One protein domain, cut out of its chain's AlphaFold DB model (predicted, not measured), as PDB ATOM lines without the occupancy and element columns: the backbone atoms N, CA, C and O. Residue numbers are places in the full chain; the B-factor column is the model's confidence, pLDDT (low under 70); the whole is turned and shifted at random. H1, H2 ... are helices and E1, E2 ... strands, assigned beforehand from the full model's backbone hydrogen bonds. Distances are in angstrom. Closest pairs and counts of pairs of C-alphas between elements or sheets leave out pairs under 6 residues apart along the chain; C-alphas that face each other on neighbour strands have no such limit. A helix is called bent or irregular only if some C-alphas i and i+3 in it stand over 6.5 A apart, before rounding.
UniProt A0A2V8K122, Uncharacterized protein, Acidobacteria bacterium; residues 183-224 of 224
ATOM      1  N   GLU A 183      -7.349 -44.130 -18.624       84.38
ATOM      2  CA  GLU A 183      -6.796 -45.457 -18.316       84.38
ATOM      3  C   GLU A 183      -6.815 -45.774 -16.813       84.38
ATOM      4  O   GLU A 183      -7.275 -46.842 -16.415       84.38
ATOM      5  N   GLU A 184      -6.360 -44.852 -15.957       81.62
ATOM      6  CA  GLU A 184      -6.376 -45.078 -14.503       81.62
ATOM      7  C   GLU A 184      -7.809 -45.139 -13.964       81.62
ATOM      8  O   GLU A 184      -8.107 -45.967 -13.105       81.62
ATOM      9  N   PHE A 185      -8.701 -44.307 -14.504       80.38
ATOM     10  CA  PHE A 185     -10.109 -44.279 -14.116       80.38
ATOM     11  C   PHE A 185     -10.816 -45.603 -14.444       80.38
ATOM     12  O   PHE A 185     -11.551 -46.137 -13.618       80.38
ATOM     13  N   LEU A 186     -10.553 -46.178 -15.619       81.81
ATOM     14  CA  LEU A 186     -11.178 -47.420 -16.079       81.81
ATOM     15  C   LEU A 186     -10.498 -48.678 -15.529       81.81
ATOM     16  O   LEU A 186     -11.163 -49.633 -15.127       81.81
ATOM     17  N   TYR A 187      -9.167 -48.696 -15.522       84.12
ATOM     18  CA  TYR A 187      -8.369 -49.910 -15.350       84.12
ATOM     19  C   TYR A 187      -7.396 -49.843 -14.171       84.12
ATOM     20  O   TYR A 187      -6.676 -50.814 -13.927       84.12
ATOM     21  N   GLY A 188      -7.380 -48.759 -13.388       83.19
ATOM     22  CA  GLY A 188      -6.490 -48.608 -12.230       83.19
ATOM     23  C   GLY A 188      -6.553 -49.803 -11.273       83.19
ATOM     24  O   GLY A 188      -5.521 -50.311 -10.832       83.19
ATOM     25  N   HIS A 189      -7.754 -50.343 -11.054       81.44
ATOM     26  CA  HIS A 189      -8.003 -51.505 -10.198       81.44
ATOM     27  C   HIS A 189      -7.396 -52.830 -10.708       81.44
ATOM     28  O   HIS A 189      -7.148 -53.725  -9.903       81.44
ATOM     29  N   VAL A 190      -7.083 -52.969 -12.001       84.75
ATOM     30  CA  VAL A 190      -6.424 -54.168 -12.563       84.75
ATOM     31  C   VAL A 190      -4.925 -53.980 -12.814       84.75
ATOM     32  O   VAL A 190      -4.242 -54.915 -13.239       84.75
ATOM     33  N   ARG A 191      -4.357 -52.800 -12.528       82.44
ATOM     34  CA  ARG A 191      -2.914 -52.567 -12.691       82.44
ATOM     35  C   ARG A 191      -2.108 -53.414 -11.708       82.44
ATOM     36  O   ARG A 191      -2.337 -53.389 -10.504       82.44
ATOM     37  N   LYS A 192      -1.039 -54.056 -12.200       84.62
ATOM     38  CA  LYS A 192      -0.061 -54.782 -11.357       84.62
ATOM     39  C   LYS A 192       0.543 -53.902 -10.252       84.62
ATOM     40  O   LYS A 192       0.879 -54.394  -9.179       84.62
ATOM     41  N   LYS A 193       0.728 -52.610 -10.536       82.94
ATOM     42  CA  LYS A 193       1.134 -51.579  -9.575       82.94
ATOM     43  C   LYS A 193       0.050 -50.503  -9.559       82.94
ATOM     44  O   LYS A 193       0.155 -49.539 -10.310       82.94
ATOM     45  N   GLN A 194      -0.993 -50.708  -8.763       75.94
ATOM     46  CA  GLN A 194      -2.073 -49.732  -8.620       75.94
ATOM     47  C   GLN A 194      -1.513 -48.409  -8.070       75.94
ATOM     48  O   GLN A 194      -0.735 -48.418  -7.108       75.94
ATOM     49  N   LEU A 195      -1.874 -47.283  -8.693       73.94
ATOM     50  CA  LEU A 195      -1.544 -45.953  -8.164       73.94
ATOM     51  C   LEU A 195      -2.465 -45.612  -6.988       73.94
ATOM     52  O   LEU A 195      -2.024 -45.046  -5.987       73.94
ATOM     53  N   VAL A 196      -3.720 -46.038  -7.092       69.69
ATOM     54  CA  VAL A 196      -4.712 -46.021  -6.020       69.69
ATOM     55  C   VAL A 196      -4.546 -47.275  -5.176       69.69
ATOM     56  O   VAL A 196      -4.773 -48.385  -5.649       69.69
ATOM     57  N   LYS A 197      -4.164 -47.115  -3.909       66.50
ATOM     58  CA  LYS A 197      -3.951 -48.261  -3.009       66.50
ATOM     59  C   LYS A 197      -5.167 -48.611  -2.166       66.50
ATOM     60  O   LYS A 197      -5.227 -49.712  -1.624       66.50
ATOM     61  N   ARG A 198      -6.105 -47.676  -2.021       65.31
ATOM     62  CA  ARG A 198      -7.293 -47.856  -1.198       65.31
ATOM     63  C   ARG A 198      -8.526 -47.356  -1.933       65.31
ATOM     64  O   ARG A 198      -8.586 -46.208  -2.359       65.31
ATOM     65  N   TRP A 199      -9.499 -48.247  -2.023       58.66
ATOM     66  CA  TRP A 199     -10.843 -47.974  -2.500       58.66
ATOM     67  C   TRP A 199     -11.777 -48.078  -1.290       58.66
ATOM     68  O   TRP A 199     -11.720 -49.065  -0.554       58.66
ATOM     69  N   GLU A 200     -12.580 -47.050  -1.029       61.81
ATOM     70  CA  GLU A 200     -13.625 -47.070   0.001       61.81
ATOM     71  C   GLU A 200     -14.989 -46.977  -0.689       61.81
ATOM     72  O   GLU A 200     -15.422 -45.902  -1.102       61.81
ATOM     73  N   GLY A 201     -15.648 -48.126  -0.872       66.25
ATOM     74  CA  GLY A 201     -16.833 -48.208  -1.731       66.25
ATOM     75  C   GLY A 201     -16.472 -47.889  -3.184       66.25
ATOM     76  O   GLY A 201     -15.576 -48.519  -3.740       66.25
ATOM     77  N   GLU A 202     -17.134 -46.891  -3.770       51.72
ATOM     78  CA  GLU A 202     -16.833 -46.350  -5.109       51.72
ATOM     79  C   GLU A 202     -15.809 -45.191  -5.069       51.72
ATOM     80  O   GLU A 202     -15.472 -44.615  -6.097       51.72
ATOM     81  N   THR A 203     -15.266 -44.841  -3.890       49.84
ATOM     82  CA  THR A 203     -14.341 -43.704  -3.733       49.84
ATOM     83  C   THR A 203     -12.880 -44.123  -3.901       49.84
ATOM     84  O   THR A 203     -12.389 -45.030  -3.223       49.84
ATOM     85  N   MET A 204     -12.162 -43.405  -4.766       60.47
ATOM     86  CA  MET A 204     -10.728 -43.552  -5.022       60.47
ATOM     87  C   MET A 204      -9.902 -42.698  -4.042       60.47
ATOM     88  O   MET A 204      -9.957 -41.470  -4.101       60.47
ATOM     89  N   ILE A 205      -9.100 -43.314  -3.163       67.12
ATOM     90  CA  ILE A 205      -8.183 -42.587  -2.266       67.12
ATOM     91  C   ILE A 205      -6.752 -42.676  -2.814       67.12
ATOM     92  O   ILE A 205      -6.156 -43.755  -2.883       67.12
ATOM     93  N   ILE A 206      -6.195 -41.524  -3.205       64.31
ATOM     94  CA  ILE A 206      -4.854 -41.405  -3.797       64.31
ATOM     95  C   ILE A 206      -3.887 -40.776  -2.789       64.31
ATOM     96  O   ILE A 206      -4.017 -39.601  -2.444       64.31
ATOM     97  N   ASP A 207      -2.848 -41.517  -2.400       63.78
ATOM     98  CA  ASP A 207      -1.727 -40.980  -1.621       63.78
ATOM     99  C   ASP A 207      -0.667 -40.375  -2.557       63.78
ATOM    100  O   ASP A 207       0.223 -41.065  -3.065       63.78
ATOM    101  N   ILE A 208      -0.735 -39.062  -2.801       62.12
ATOM    102  CA  ILE A 208       0.245 -38.359  -3.645       62.12
ATOM    103  C   ILE A 208       1.448 -37.918  -2.800       62.12
ATOM    104  O   ILE A 208       1.402 -36.905  -2.102       62.12
ATOM    105  N   THR A 209       2.578 -38.621  -2.917       62.03
ATOM    106  CA  THR A 209       3.855 -38.161  -2.338       62.03
ATOM    107  C   THR A 209       4.587 -37.251  -3.326       62.03
ATOM    108  O   THR A 209       5.172 -37.723  -4.301       62.03
ATOM    109  N   ARG A 210       4.587 -35.937  -3.077       62.06
ATOM    110  CA  ARG A 210       5.364 -34.966  -3.867       62.06
ATOM    111  C   ARG A 210       6.749 -34.767  -3.253       62.06
ATOM    112  O   ARG A 210       6.862 -34.429  -2.079       62.06
ATOM    113  N   LYS A 211       7.808 -34.929  -4.049       71.00
ATOM    114  CA  LYS A 211       9.167 -34.526  -3.663       71.00
ATOM    115  C   LYS A 211       9.374 -33.069  -4.069       71.00
ATOM    116  O   LYS A 211       9.619 -32.800  -5.239       71.00
ATOM    117  N   VAL A 212       9.239 -32.146  -3.119       71.94
ATOM    118  CA  VAL A 212       9.541 -30.723  -3.338       71.94
ATOM    119  C   VAL A 212      11.002 -30.474  -2.950       71.94
ATOM    120  O   VAL A 212      11.369 -30.776  -1.810       71.94
ATOM    121  N   PRO A 213      11.854 -29.975  -3.862       74.50
ATOM    122  CA  PRO A 213      13.220 -29.595  -3.522       74.50
ATOM    123  C   PRO A 213      13.245 -28.494  -2.444       74.50
ATOM    124  O   PRO A 213      12.412 -27.585  -2.486       74.50
ATOM    125  N   PRO A 214      14.191 -28.525  -1.488       78.62
ATOM    126  CA  PRO A 214      14.364 -27.431  -0.537       78.62
ATOM    127  C   PRO A 214      14.610 -26.099  -1.266       78.62
ATOM    128  O   PRO A 214      15.507 -26.016  -2.103       78.62
ATOM    129  N   GLY A 215      13.830 -25.063  -0.944       80.56
ATOM    130  CA  GLY A 215      13.977 -23.719  -1.521       80.56
ATOM    131  C   GLY A 215      13.288 -23.490  -2.873       80.56
ATOM    132  O   GLY A 215      13.606 -22.515  -3.556       80.56
ATOM    133  N   ASP A 216      12.358 -24.359  -3.284       80.19
ATOM    134  CA  ASP A 216      11.565 -24.143  -4.498       80.19
ATOM    135  C   ASP A 216      10.629 -22.925  -4.353       80.19
ATOM    136  O   ASP A 216       9.558 -22.979  -3.740       80.19
ATOM    137  N   ARG A 217      11.044 -21.806  -4.962       76.06
ATOM    138  CA  ARG A 217      10.328 -20.520  -4.929       76.06
ATOM    139  C   ARG A 217       8.932 -20.591  -5.551       76.06
ATOM    140  O   ARG A 217       8.075 -19.796  -5.170       76.06
ATOM    141  N   PHE A 218       8.691 -21.511  -6.488       72.31
ATOM    142  CA  PHE A 218       7.372 -21.695  -7.095       72.31
ATOM    143  C   PHE A 218       6.390 -22.307  -6.085       72.31
ATOM    144  O   PHE A 218       5.234 -21.890  -6.012       72.31
ATOM    145  N   PHE A 219       6.863 -23.234  -5.244       64.69
ATOM    146  CA  PHE A 219       6.044 -23.864  -4.206       64.69
ATOM    147  C   PHE A 219       5.815 -22.955  -2.988       64.69
ATOM    148  O   PHE A 219       4.738 -22.976  -2.393       64.69
ATOM    149  N   GLU A 220       6.797 -22.127  -2.623       72.69
ATOM    150  CA  GLU A 220       6.649 -21.164  -1.524       72.69
ATOM    151  C   GLU A 220       5.663 -20.027  -1.837       72.69
ATOM    152  O   GLU A 220       5.006 -19.523  -0.927       72.69
ATOM    153  N   TRP A 221       5.527 -19.639  -3.109       68.00
ATOM    154  CA  TRP A 221       4.593 -18.591  -3.530       68.00
ATOM    155  C   TRP A 221       3.120 -18.994  -3.348       68.00
ATOM    156  O   TRP A 221       2.345 -18.204  -2.821       68.00
ATOM    157  N   TYR A 222       2.751 -20.232  -3.699       59.34
ATOM    158  CA  TYR A 222       1.374 -20.744  -3.600       59.34
ATOM    159  C   TYR A 222       0.888 -21.034  -2.167       59.34
ATOM    160  O   TYR A 222      -0.302 -21.270  -1.968       59.34
ATOM    161  N   ARG A 223       1.787 -21.088  -1.174       59.75
ATOM    162  CA  ARG A 223       1.434 -21.361   0.237       59.75
ATOM    163  C   ARG A 223       1.046 -20.117   1.044       59.75
ATOM    164  O   ARG A 223       0.663 -20.286   2.202       59.75
ATOM    165  N   LYS A 224       1.203 -18.913   0.491       54.56
ATOM    166  CA  LYS A 224       0.736 -17.657   1.098       54.56
ATOM    167  C   LYS A 224      -0.676 -17.339   0.637       54.56
ATOM    168  O   LYS A 224      -1.422 -16.796   1.476       54.56
TER     169      LYS A 224
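AT A GLANCE: This is residues 183 to 224 of the 224 residues of an uncharacterized protein of Acidobacteria bacterium (UniProt A0A2V8K122). A small head, made of the strand hairpin E1-E2 and the short helix H1 joined to it by a short link, sits at one end of a long arm, residues 209 to 224, which sticks out and ends in the short helix H2. The arm makes much of the length. The printed part has 42 residues, with H1, E1, E2 and H2 in that order along the chain; the sheet, E1 - E2, is antiparallel, and the class is mixed, helices and strands, with 20 residues in named elements, under half. It is extended, with a radius of gyration of the C-alphas of 15.2 A, and elongated, spanning 38 by 20 by 16 A.

HOW THE PARTS SIT: Look first at E1, residues 198 to 200, and E2, residues 203 to 205, an antiparallel hairpin over a tight link, their directions at 150 degrees. N 200 and O 203 are 3.0 A apart, within hydrogen-bond range, as are N 205 and O 198, also at 3.0 A. The C-alphas of Trp 199 and Met 204 face each other at 5.1 A. H1, residues 183 to 190, is apart from E2. H2, residues 217 to 222, is apart from H1 and from E1. Of the O i to N i+4 pairs, 2 of 4 are within range in H1 and 1 of 2 in H2.

IN THESE COORDINATES: Find C-alpha 198 at (-7.293, -47.856, -1.198), where E1 begins; it is 6.5 A long, and E2 6.4 A. H1 starts at C-alpha 183, (-6.796, -45.457, -18.316), and measures 10.4 A; it is irregular, with C-alphas 186 and 189 at 7.8 A. H2 measures 9.1 A and ends at C-alpha 222, (1.374, -20.744, -3.600).

THE WHOLE: The two C-alphas farthest apart, those of Val 190 and Lys 224, are 39.6 A apart. The printed part has no cut and ends at the chain's last residue, 224. The link from E2 to H2 is long, with 11 residues. The mean pLDDT of the printed part is 70.9; look for values under 70 at residues 196 to 210, 219 and 221 to 224.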